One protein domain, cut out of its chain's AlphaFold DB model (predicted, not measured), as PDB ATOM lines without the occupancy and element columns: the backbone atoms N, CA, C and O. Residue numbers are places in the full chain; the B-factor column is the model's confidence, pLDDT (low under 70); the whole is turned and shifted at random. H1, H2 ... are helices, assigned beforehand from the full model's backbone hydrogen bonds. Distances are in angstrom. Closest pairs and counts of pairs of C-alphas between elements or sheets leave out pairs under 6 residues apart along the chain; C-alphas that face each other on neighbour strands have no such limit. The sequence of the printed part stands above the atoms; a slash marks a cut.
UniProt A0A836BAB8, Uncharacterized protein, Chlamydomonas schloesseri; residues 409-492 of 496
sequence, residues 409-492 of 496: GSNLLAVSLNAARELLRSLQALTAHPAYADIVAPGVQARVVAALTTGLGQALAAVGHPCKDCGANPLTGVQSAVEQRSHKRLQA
ATOM      1  N   GLY A 409      66.626 -17.557 -20.533       63.84
ATOM      2  CA  GLY A 409      65.611 -17.458 -21.596       63.84
ATOM      3  C   GLY A 409      64.376 -18.338 -21.367       63.84
ATOM      4  O   GLY A 409      63.245 -17.907 -21.590       63.84
ATOM      5  N   SER A 410      64.570 -19.553 -20.848       64.44
ATOM      6  CA  SER A 410      63.475 -20.482 -20.535       64.44
ATOM      7  C   SER A 410      62.644 -20.028 -19.331       64.44
ATOM      8  O   SER A 410      61.425 -20.209 -19.322       64.44
ATOM      9  N   ASN A 411      63.267 -19.370 -18.349       70.94
ATOM     10  CA  ASN A 411      62.546 -18.759 -17.233       70.94
ATOM     11  C   ASN A 411      61.712 -17.552 -17.687       70.94
ATOM     12  O   ASN A 411      60.584 -17.391 -17.229       70.94
ATOM     13  N   LEU A 412      62.214 -16.750 -18.631       70.06
ATOM     14  CA  LEU A 412      61.499 -15.575 -19.135       70.06
ATOM     15  C   LEU A 412      60.212 -15.954 -19.891       70.06
ATOM     16  O   LEU A 412      59.175 -15.324 -19.701       70.06
ATOM     17  N   LEU A 413      60.253 -17.038 -20.674       73.25
ATOM     18  CA  LEU A 413      59.079 -17.596 -21.360       73.25
ATOM     19  C   LEU A 413      58.049 -18.197 -20.401       73.25
ATOM     20  O   LEU A 413      56.845 -18.043 -20.594       73.25
ATOM     21  N   ALA A 414      58.504 -18.881 -19.350       73.00
ATOM     22  CA  ALA A 414      57.602 -19.410 -18.331       73.00
ATOM     23  C   ALA A 414      56.913 -18.278 -17.545       73.00
ATOM     24  O   ALA A 414      55.719 -18.366 -17.248       73.00
ATOM     25  N   VAL A 415      57.646 -17.198 -17.249       74.50
ATOM     26  CA  VAL A 415      57.106 -16.000 -16.592       74.50
ATOM     27  C   VAL A 415      56.095 -15.291 -17.494       74.50
ATOM     28  O   VAL A 415      55.015 -14.951 -17.014       74.50
ATOM     29  N   SER A 416      56.373 -15.136 -18.793       75.44
ATOM     30  CA  SER A 416      55.436 -14.487 -19.721       75.44
ATOM     31  C   SER A 416      54.152 -15.301 -19.927       75.44
ATOM     32  O   SER A 416      53.062 -14.730 -19.913       75.44
ATOM     33  N   LEU A 417      54.242 -16.632 -20.021       78.50
ATOM     34  CA  LEU A 417      53.068 -17.512 -20.105       78.50
ATOM     35  C   LEU A 417      52.218 -17.493 -18.831       78.50
ATOM     36  O   LEU A 417      50.989 -17.512 -18.912       78.50
ATOM     37  N   ASN A 418      52.843 -17.451 -17.653       76.00
ATOM     38  CA  ASN A 418      52.104 -17.345 -16.396       76.00
ATOM     39  C   ASN A 418      51.458 -15.964 -16.234       76.00
ATOM     40  O   ASN A 418      50.296 -15.900 -15.841       76.00
ATOM     41  N   ALA A 419      52.148 -14.886 -16.617       71.56
ATOM     42  CA  ALA A 419      51.572 -13.542 -16.644       71.56
ATOM     43  C   ALA A 419      50.375 -13.459 -17.606       71.56
ATOM     44  O   ALA A 419      49.333 -12.917 -17.247       71.56
ATOM     45  N   ALA A 420      50.479 -14.072 -18.788       75.56
ATOM     46  CA  ALA A 420      49.378 -14.163 -19.744       75.56
ATOM     47  C   ALA A 420      48.168 -14.930 -19.189       75.56
ATOM     48  O   ALA A 420      47.032 -14.480 -19.339       75.56
ATOM     49  N   ARG A 421      48.390 -16.071 -18.523       77.06
ATOM     50  CA  ARG A 421      47.310 -16.842 -17.883       77.06
ATOM     51  C   ARG A 421      46.636 -16.066 -16.758       77.06
ATOM     52  O   ARG A 421      45.415 -16.129 -16.636       77.06
ATOM     53  N   GLU A 422      47.410 -15.343 -15.958       71.69
ATOM     54  CA  GLU A 422      46.874 -14.570 -14.838       71.69
ATOM     55  C   GLU A 422      46.116 -13.324 -15.310       71.69
ATOM     56  O   GLU A 422      45.059 -12.996 -14.770       71.69
ATOM     57  N   LEU A 423      46.580 -12.695 -16.393       74.69
ATOM     58  CA  LEU A 423      45.845 -11.641 -17.085       74.69
ATOM     59  C   LEU A 423      44.519 -12.174 -17.642       74.69
ATOM     60  O   LEU A 423      43.480 -11.550 -17.451       74.69
ATOM     61  N   LEU A 424      44.522 -13.363 -18.250       77.88
ATOM     62  CA  LEU A 424      43.308 -13.984 -18.779       77.88
ATOM     63  C   LEU A 424      42.313 -14.356 -17.664       77.88
ATOM     64  O   LEU A 424      41.118 -14.109 -17.821       77.88
ATOM     65  N   ARG A 425      42.787 -14.849 -16.508       74.56
ATOM     66  CA  ARG A 425      41.942 -15.040 -15.311       74.56
ATOM     67  C   ARG A 425      41.382 -13.730 -14.773       74.56
ATOM     68  O   ARG A 425      40.206 -13.679 -14.435       74.56
ATOM     69  N   SER A 426      42.203 -12.685 -14.705       74.56
ATOM     70  CA  SER A 426      41.780 -11.368 -14.213       74.56
ATOM     71  C   SER A 426      40.708 -10.760 -15.116       74.56
ATOM     72  O   SER A 426      39.725 -10.211 -14.627       74.56
ATOM     73  N   LEU A 427      40.846 -10.926 -16.434       77.75
ATOM     74  CA  LEU A 427      39.829 -10.519 -17.401       77.75
ATOM     75  C   LEU A 427      38.547 -11.334 -17.264       77.75
ATOM     76  O   LEU A 427      37.472 -10.746 -17.250       77.75
ATOM     77  N   GLN A 428      38.643 -12.658 -17.111       80.25
ATOM     78  CA  GLN A 428      37.474 -13.507 -16.865       80.25
ATOM     79  C   GLN A 428      36.744 -13.103 -15.578       80.25
ATOM     80  O   GLN A 428      35.520 -12.980 -15.582       80.25
ATOM     81  N   ALA A 429      37.486 -12.830 -14.503       78.44
ATOM     82  CA  ALA A 429      36.932 -12.352 -13.240       78.44
ATOM     83  C   ALA A 429      36.259 -10.976 -13.391       78.44
ATOM     84  O   ALA A 429      35.163 -10.779 -12.873       78.44
ATOM     85  N   LEU A 430      36.867 -10.055 -14.150       78.69
ATOM     86  CA  LEU A 430      36.278  -8.748 -14.452       78.69
ATOM     87  C   LEU A 430      34.974  -8.896 -15.247       78.69
ATOM     88  O   LEU A 430      33.971  -8.288 -14.890       78.69
ATOM     89  N   THR A 431      34.959  -9.746 -16.279       82.06
ATOM     90  CA  THR A 431      33.754 -10.002 -17.088       82.06
ATOM     91  C   THR A 431      32.655 -10.732 -16.319       82.06
ATOM     92  O   THR A 431      31.486 -10.590 -16.656       82.06
ATOM     93  N   ALA A 432      33.012 -11.493 -15.281       83.12
ATOM     94  CA  ALA A 432      32.060 -12.164 -14.401       83.12
ATOM     95  C   ALA A 432      31.505 -11.242 -13.300       83.12
ATOM     96  O   ALA A 432      30.569 -11.626 -12.597       83.12
ATOM     97  N   HIS A 433      32.070 -10.044 -13.120       87.88
ATOM     98  CA  HIS A 433      31.623  -9.128 -12.082       87.88
ATOM     99  C   HIS A 433      30.262  -8.508 -12.462       87.88
ATOM    100  O   HIS A 433      30.153  -7.893 -13.524       87.88
ATOM    101  N   PRO A 434      29.226  -8.590 -11.603       87.69
ATOM    102  CA  PRO A 434      27.871  -8.144 -11.948       87.69
ATOM    103  C   PRO A 434      27.814  -6.653 -12.305       87.69
ATOM    104  O   PRO A 434      27.226  -6.290 -13.315       87.69
ATOM    105  N   ALA A 435      28.535  -5.800 -11.567       87.81
ATOM    106  CA  ALA A 435      28.597  -4.369 -11.881       87.81
ATOM    107  C   ALA A 435      29.180  -4.082 -13.280       87.81
ATOM    108  O   ALA A 435      28.743  -3.155 -13.954       87.81
ATOM    109  N   TYR A 436      30.138  -4.890 -13.749       87.06
ATOM    110  CA  TYR A 436      30.682  -4.742 -15.098       87.06
ATOM    111  C   TYR A 436      29.645  -5.142 -16.152       87.06
ATOM    112  O   TYR A 436      29.487  -4.441 -17.149       87.06
ATOM    113  N   ALA A 437      28.905  -6.227 -15.904       88.31
ATOM    114  CA  ALA A 437      27.855  -6.702 -16.796       88.31
ATOM    115  C   ALA A 437      26.680  -5.714 -16.920       88.31
ATOM    116  O   ALA A 437      26.132  -5.550 -18.010       88.31
ATOM    117  N   ASP A 438      26.329  -5.033 -15.830       89.00
ATOM    118  CA  ASP A 438      25.243  -4.049 -15.813       89.00
ATOM    119  C   ASP A 438      25.634  -2.752 -16.544       89.00
ATOM    120  O   ASP A 438      24.839  -2.160 -17.288       89.00
ATOM    121  N   ILE A 439      26.884  -2.319 -16.370       89.81
ATOM    122  CA  ILE A 439      27.376  -1.049 -16.906       89.81
ATOM    123  C   ILE A 439      27.814  -1.182 -18.369       89.81
ATOM    124  O   ILE A 439      27.463  -0.339 -19.199       89.81
ATOM    125  N   VAL A 440      28.579  -2.223 -18.703       90.75
ATOM    126  CA  VAL A 440      29.208  -2.363 -20.020       90.75
ATOM    127  C   VAL A 440      28.286  -3.113 -20.975       90.75
ATOM    128  O   VAL A 440      27.774  -4.179 -20.650       90.75
ATOM    129  N   ALA A 441      28.056  -2.574 -22.171       89.56
ATOM    130  CA  ALA A 441      27.190  -3.198 -23.167       89.56
ATOM    131  C   ALA A 441      27.786  -4.533 -23.667       89.56
ATOM    132  O   ALA A 441      29.003  -4.608 -23.858       89.56
ATOM    133  N   PRO A 442      26.969  -5.578 -23.907       87.94
ATOM    134  CA  PRO A 442      27.466  -6.900 -24.294       87.94
ATOM    135  C   PRO A 442      28.382  -6.911 -25.529       87.94
ATOM    136  O   PRO A 442      29.358  -7.663 -25.550       87.94
ATOM    137  N   GLY A 443      28.133  -6.074 -26.541       87.38
ATOM    138  CA  GLY A 443      29.002  -5.986 -27.715       87.38
ATOM    139  C   GLY A 443      30.369  -5.379 -27.394       87.38
ATOM    140  O   GLY A 443      31.379  -5.880 -27.890       87.38
ATOM    141  N   VAL A 444      30.447  -4.386 -26.503       87.94
ATOM    142  CA  VAL A 444      31.713  -3.831 -26.003       87.94
ATOM    143  C   VAL A 444      32.470  -4.912 -25.248       87.94
ATOM    144  O   VAL A 444      33.662  -5.091 -25.494       87.94
ATOM    145  N   GLN A 445      31.790  -5.684 -24.396       89.50
ATOM    146  CA  GLN A 445      32.414  -6.807 -23.691       89.50
ATOM    147  C   GLN A 445      33.013  -7.813 -24.685       89.50
ATOM    148  O   GLN A 445      34.192  -8.153 -24.578       89.50
ATOM    149  N   ALA A 446      32.239  -8.225 -25.695       86.56
ATOM    150  CA  ALA A 446      32.698  -9.149 -26.730       86.56
ATOM    151  C   ALA A 446      33.895  -8.591 -27.521       86.56
ATOM    152  O   ALA A 446      34.864  -9.310 -27.764       86.56
ATOM    153  N   ARG A 447      33.873  -7.299 -27.875       85.81
ATOM    154  CA  ARG A 447      34.973  -6.625 -28.589       85.81
ATOM    155  C   ARG A 447      36.237  -6.519 -27.745       85.81
ATOM    156  O   ARG A 447      37.324  -6.759 -28.265       85.81
ATOM    157  N   VAL A 448      36.109  -6.201 -26.458       85.75
ATOM    158  CA  VAL A 448      37.238  -6.152 -25.519       85.75
ATOM    159  C   VAL A 448      37.867  -7.539 -25.381       85.75
ATOM    160  O   VAL A 448      39.080  -7.677 -25.539       85.75
ATOM    161  N   VAL A 449      37.057  -8.586 -25.184       85.69
ATOM    162  CA  VAL A 449      37.539  -9.976 -25.110       85.69
ATOM    163  C   VAL A 449      38.217 -10.402 -26.415       85.69
ATOM    164  O   VAL A 449      39.307 -10.980 -26.380       85.69
ATOM    165  N   ALA A 450      37.626 -10.084 -27.569       83.81
ATOM    166  CA  ALA A 450      38.201 -10.399 -28.874       83.81
ATOM    167  C   ALA A 450      39.541  -9.680 -29.104       83.81
ATOM    168  O   ALA A 450      40.510 -10.310 -29.537       83.81
ATOM    169  N   ALA A 451      39.630  -8.388 -28.772       80.44
ATOM    170  CA  ALA A 451      40.857  -7.602 -28.898       80.44
ATOM    171  C   ALA A 451      41.977  -8.150 -28.001       80.44
ATOM    172  O   ALA A 451      43.111  -8.303 -28.454       80.44
ATOM    173  N   LEU A 452      41.653  -8.515 -26.759       82.19
ATOM    174  CA  LEU A 452      42.618  -9.070 -25.807       82.19
ATOM    175  C   LEU A 452      43.083 -10.471 -26.214       82.19
ATOM    176  O   LEU A 452      44.278 -10.757 -26.173       82.19
ATOM    177  N   THR A 453      42.168 -11.320 -26.687       81.62
ATOM    178  CA  THR A 453      42.507 -12.656 -27.210       81.62
ATOM    179  C   THR A 453      43.392 -12.551 -28.453       81.62
ATOM    180  O   THR A 453      44.368 -13.290 -28.583       81.62
ATOM    181  N   THR A 454      43.106 -11.592 -29.336       82.06
ATOM    182  CA  THR A 454      43.912 -11.328 -30.537       82.06
ATOM    183  C   THR A 454      45.305 -10.817 -30.172       82.06
ATOM    184  O   THR A 454      46.292 -11.338 -30.688       82.06
ATOM    185  N   GLY A 455      45.409  -9.848 -29.255       75.00
ATOM    186  CA  GLY A 455      46.695  -9.330 -28.775       75.00
ATOM    187  C   GLY A 455      47.544 -10.413 -28.107       75.00
ATOM    188  O   GLY A 455      48.735 -10.533 -28.392       75.00
ATOM    189  N   LEU A 456      46.922 -11.279 -27.299       80.00
ATOM    190  CA  LEU A 456      47.605 -12.423 -26.699       80.00
ATOM    191  C   LEU A 456      48.081 -13.428 -27.758       80.00
ATOM    192  O   LEU A 456      49.213 -13.907 -27.686       80.00
ATOM    193  N   GLY A 457      47.249 -13.723 -28.759       79.69
ATOM    194  CA  GLY A 457      47.623 -14.572 -29.889       79.69
ATOM    195  C   GLY A 457      48.818 -14.013 -30.666       79.69
ATOM    196  O   GLY A 457      49.750 -14.754 -30.969       79.69
ATOM    197  N   GLN A 458      48.841 -12.700 -30.917       79.38
ATOM    198  CA  GLN A 458      49.963 -12.018 -31.571       79.38
ATOM    199  C   GLN A 458      51.239 -12.055 -30.721       79.38
ATOM    200  O   GLN A 458      52.314 -12.320 -31.257       79.38
ATOM    201  N   ALA A 459      51.136 -11.860 -29.404       74.31
ATOM    202  CA  ALA A 459      52.278 -11.963 -28.495       74.31
ATOM    203  C   ALA A 459      52.861 -13.388 -28.460       74.31
ATOM    204  O   ALA A 459      54.077 -13.565 -28.522       74.31
ATOM    205  N   LEU A 460      52.004 -14.413 -28.428       79.75
ATOM    206  CA  LEU A 460      52.428 -15.817 -28.482       79.75
ATOM    207  C   LEU A 460      53.022 -16.190 -29.849       79.75
ATOM    208  O   LEU A 460      54.019 -16.909 -29.903       79.75
ATOM    209  N   ALA A 461      52.460 -15.680 -30.947       81.00
ATOM    210  CA  ALA A 461      53.002 -15.884 -32.290       81.00
ATOM    211  C   ALA A 461      54.376 -15.218 -32.461       81.00
ATOM    212  O   ALA A 461      55.287 -15.826 -33.020       81.00
ATOM    213  N   ALA A 462      54.562 -14.011 -31.914       77.44
ATOM    214  CA  ALA A 462      55.854 -13.326 -31.905       77.44
ATOM    215  C   ALA A 462      56.922 -14.122 -31.140       77.44
ATOM    216  O   ALA A 462      58.071 -14.184 -31.570       77.44
ATOM    217  N   VAL A 463      56.531 -14.781 -30.048       75.94
ATOM    218  CA  VAL A 463      57.397 -15.696 -29.291       75.94
ATOM    219  C   VAL A 463      57.706 -16.984 -30.068       75.94
ATOM    220  O   VAL A 463      58.789 -17.543 -29.918       75.94
ATOM    221  N   GLY A 464      56.769 -17.470 -30.885       77.12
ATOM    222  CA  GLY A 464      56.918 -18.702 -31.662       77.12
ATOM    223  C   GLY A 464      57.690 -18.555 -32.975       77.12
ATOM    224  O   GLY A 464      58.023 -19.572 -33.589       77.12
ATOM    225  N   HIS A 465      57.977 -17.330 -33.425       80.94
ATOM    226  CA  HIS A 465      58.768 -17.129 -34.633       80.94
ATOM    227  C   HIS A 465      60.226 -17.552 -34.396       80.94
ATOM    228  O   HIS A 465      60.852 -17.086 -33.440       80.94
ATOM    229  N   PRO A 466      60.789 -18.427 -35.254       76.81
ATOM    230  CA  PRO A 466      62.192 -18.790 -35.153       76.81
ATOM    231  C   PRO A 466      63.036 -17.527 -35.294       76.81
ATOM    232  O   PRO A 466      62.740 -16.653 -36.117       76.81
ATOM    233  N   CYS A 467      64.084 -17.427 -34.479       75.19
ATOM    234  CA  CYS A 467      65.034 -16.332 -34.601       75.19
ATOM    235  C   CYS A 467      65.566 -16.311 -36.041       75.19
ATOM    236  O   CYS A 467      66.067 -17.329 -36.524       75.19
ATOM    237  N   LYS A 468      65.438 -15.170 -36.733       81.12
ATOM    238  CA  LYS A 468      65.834 -15.044 -38.147       81.12
ATOM    239  C   LYS A 468      67.303 -15.399 -38.379       81.12
ATOM    240  O   LYS A 468      67.627 -15.891 -39.452       81.12
ATOM    241  N   ASP A 469      68.147 -15.213 -37.367       80.50
ATOM    242  CA  ASP A 469      69.593 -15.385 -37.493       80.50
ATOM    243  C   ASP A 469      70.070 -16.819 -37.218       80.50
ATOM    244  O   ASP A 469      71.118 -17.216 -37.717       80.50
ATOM    245  N   CYS A 470      69.321 -17.624 -36.453       81.19
ATOM    246  CA  CYS A 470      69.748 -18.988 -36.107       81.19
ATOM    247  C   CYS A 470      68.739 -20.091 -36.448       81.19
ATOM    248  O   CYS A 470      69.045 -21.266 -36.259       81.19
ATOM    249  N   GLY A 471      67.532 -19.749 -36.916       81.12
ATOM    250  CA  GLY A 471      66.482 -20.712 -37.268       81.12
ATOM    251  C   GLY A 471      65.936 -21.529 -36.089       81.12
ATOM    252  O   GLY A 471      64.988 -22.295 -36.256       81.12
ATOM    253  N   ALA A 472      66.499 -21.368 -34.888       76.88
ATOM    254  CA  ALA A 472      66.067 -22.079 -33.700       76.88
ATOM    255  C   ALA A 472      64.711 -21.537 -33.241       76.88
ATOM    256  O   ALA A 472      64.551 -20.341 -32.976       76.88
ATOM    257  N   ASN A 473      63.734 -22.434 -33.137       75.31
ATOM    258  CA  ASN A 473      62.460 -22.127 -32.512       75.31
ATOM    259  C   ASN A 473      62.635 -22.227 -30.985       75.31
ATOM    260  O   ASN A 473      62.966 -23.302 -30.485       75.31
ATOM    261  N   PRO A 474      62.428 -21.151 -30.212       68.81
ATOM    262  CA  PRO A 474      62.592 -21.203 -28.759       68.81
ATOM    263  C   PRO A 474      61.625 -22.190 -28.081       68.81
ATOM    264  O   PRO A 474      61.907 -22.666 -26.981       68.81
ATOM    265  N   LEU A 475      60.511 -22.549 -28.729       69.62
ATOM    266  CA  LEU A 475      59.507 -23.455 -28.168       69.62
ATOM    267  C   LEU A 475      59.922 -24.932 -28.197       69.62
ATOM    268  O   LEU A 475      59.552 -25.677 -27.286       69.62
ATOM    269  N   THR A 476      60.722 -25.364 -29.178       75.19
ATOM    270  CA  THR A 476      61.143 -26.775 -29.274       75.19
ATOM    271  C   THR A 476      62.075 -27.168 -28.128       75.19
ATOM    272  O   THR A 476      61.972 -28.275 -27.597       75.19
ATOM    273  N   GLY A 477      62.918 -26.240 -27.659       69.62
ATOM    274  CA  GLY A 477      63.773 -26.463 -26.488       69.62
ATOM    275  C   GLY A 477      62.987 -26.614 -25.180       69.62
ATOM    276  O   GLY A 477      63.341 -27.430 -24.329       69.62
ATOM    277  N   VAL A 478      61.886 -25.871 -25.020       68.44
ATOM    278  CA  VAL A 478      61.055 -25.937 -23.805       68.44
ATOM    279  C   VAL A 478      60.213 -27.214 -23.777       68.44
ATOM    280  O   VAL A 478      60.121 -27.841 -22.722       68.44
ATOM    281  N   GLN A 479      59.651 -27.645 -24.913       72.69
ATOM    282  CA  GLN A 479      58.932 -28.924 -25.002       72.69
ATOM    283  C   GLN A 479      59.829 -30.108 -24.623       72.69
ATOM    284  O   GLN A 479      59.453 -30.902 -23.762       72.69
ATOM    285  N   SER A 480      61.049 -30.152 -25.168       75.38
ATOM    286  CA  SER A 480      62.049 -31.170 -24.825       75.38
ATOM    287  C   SER A 480      62.376 -31.190 -23.324       75.38
ATOM    288  O   SER A 480      62.418 -32.255 -22.704       75.38
ATOM    289  N   ALA A 481      62.551 -30.019 -22.703       72.25
ATOM    290  CA  ALA A 481      62.859 -29.921 -21.276       72.25
ATOM    291  C   ALA A 481      61.685 -30.348 -20.372       72.25
ATOM    292  O   ALA A 481      61.902 -30.904 -19.287       72.25
ATOM    293  N   VAL A 482      60.442 -30.097 -20.796       73.75
ATOM    294  CA  VAL A 482      59.238 -30.536 -20.076       73.75
ATOM    295  C   VAL A 482      59.066 -32.052 -20.178       73.75
ATOM    296  O   VAL A 482      58.853 -32.681 -19.140       73.75
ATOM    297  N   GLU A 483      59.238 -32.644 -21.363       80.19
ATOM    298  CA  GLU A 483      59.214 -34.106 -21.546       80.19
ATOM    299  C   GLU A 483      60.322 -34.809 -20.753       80.19
ATOM    300  O   GLU A 483      60.092 -35.833 -20.107       80.19
ATOM    301  N   GLN A 484      61.524 -34.231 -20.704       79.50
ATOM    302  CA  GLN A 484      62.590 -34.774 -19.863       79.50
ATOM    303  C   GLN A 484      62.243 -34.707 -18.370       79.50
ATOM    304  O   GLN A 484      62.537 -35.649 -17.629       79.50
ATOM    305  N   ARG A 485      61.595 -33.632 -17.893       77.75
ATOM    306  CA  ARG A 485      61.159 -33.530 -16.487       77.75
ATOM    307  C   ARG A 485      60.013 -34.482 -16.150       77.75
ATOM    308  O   ARG A 485      60.014 -35.012 -15.036       77.75
ATOM    309  N   SER A 486      59.058 -34.706 -17.052       81.69
ATOM    310  CA  SER A 486      57.973 -35.670 -16.827       81.69
ATOM    311  C   SER A 486      58.511 -37.101 -16.776       81.69
ATOM    312  O   SER A 486      58.191 -37.822 -15.830       81.69
ATOM    313  N   HIS A 487      59.430 -37.474 -17.673       84.12
ATOM    314  CA  HIS A 487      60.121 -38.765 -17.599       84.12
ATOM    315  C   HIS A 487      60.921 -38.931 -16.302       84.12
ATOM    316  O   HIS A 487      60.840 -39.977 -15.658       84.12
ATOM    317  N   LYS A 488      61.631 -37.888 -15.856       83.44
ATOM    318  CA  LYS A 488      62.417 -37.944 -14.613       83.44
ATOM    319  C   LYS A 488      61.547 -38.036 -13.352       83.44
ATOM    320  O   LYS A 488      61.965 -38.652 -12.380       83.44
ATOM    321  N   ARG A 489      60.333 -37.463 -13.361       78.50
ATOM    322  CA  ARG A 489      59.348 -37.638 -12.274       78.50
ATOM    323  C   ARG A 489      58.731 -39.033 -12.255       78.50
ATOM    324  O   ARG A 489      58.512 -39.556 -11.172       78.50
ATOM    325  N   LEU A 490      58.472 -39.625 -13.420       83.81
ATOM    326  CA  LEU A 490      57.940 -40.990 -13.517       83.81
ATOM    327  C   LEU A 490      58.977 -42.058 -13.135       83.81
ATOM    328  O   LEU A 490      58.599 -43.144 -12.711       83.81
ATOM    329  N   GLN A 491      60.270 -41.749 -13.247       80.12
ATOM    330  CA  GLN A 491      61.366 -42.635 -12.839       80.12
ATOM    331  C   GLN A 491      61.829 -42.443 -11.387       80.12
ATOM    332  O   GLN A 491      62.706 -43.177 -10.936       80.12
ATOM    333  N   ALA A 492      61.279 -41.478 -10.641       73.06
ATOM    334  CA  ALA A 492      61.607 -41.334  -9.227       73.06
ATOM    335  C   ALA A 492      60.946 -42.490  -8.446       73.06
ATOM    336  O   ALA A 492      59.716 -42.579  -8.443       73.06
TER     337      ALA A 492
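This is residues 409 to 492 of the 496 residues of an uncharacterized protein of Chlamydomonas schloesseri (UniProt A0A836BAB8). Two long helices, H1 and H3, run side by side in opposite ways, with short H2 at the turn between them; at their other end H4 stands crosswise, and residues 482 to 492 stick out. The 84 printed residues hold H1, H2, H3 and H4 in that order, all helix. The whole is flat, 51 by 39 by 16 A, and only just extended, close to loose, with a radius of gyration of the C-alphas of 17.9 A.

H1, residues 409 to 432, is close to but not clearly touching H3, residues 442 to 464, at a shallow tilt of 6 degrees; their closest C-alphas, of Ala 420 and Leu 456, are 7.4 A apart. H4, residues 474 to 490, only just touches H3, with 3 pairs of C-alphas within 8 A, through residues 474 to 475 and 463 to 464 alone; the closest C-alphas, of Gly 464 and Leu 475, are 6.4 A apart. They are about perpendicular, at 88 degrees. H2, residues 434 to 439, meets H3 only through their link. Every O i to N i+4 pair is within hydrogen-bond range in H1, H2 and H3, and 12 of 13 in H4.

H1 begins at C-alpha 409 (65.611, -17.458, -21.596) and measures 34.7 A, H3 32.6 A. H4, 25.4 A, ends at C-alpha 490 (57.940, -40.990, -13.517).

The printed part has no cut and no long link. Residues 409 to 410, 474 to 475 and 477 to 478 have pLDDT under 70.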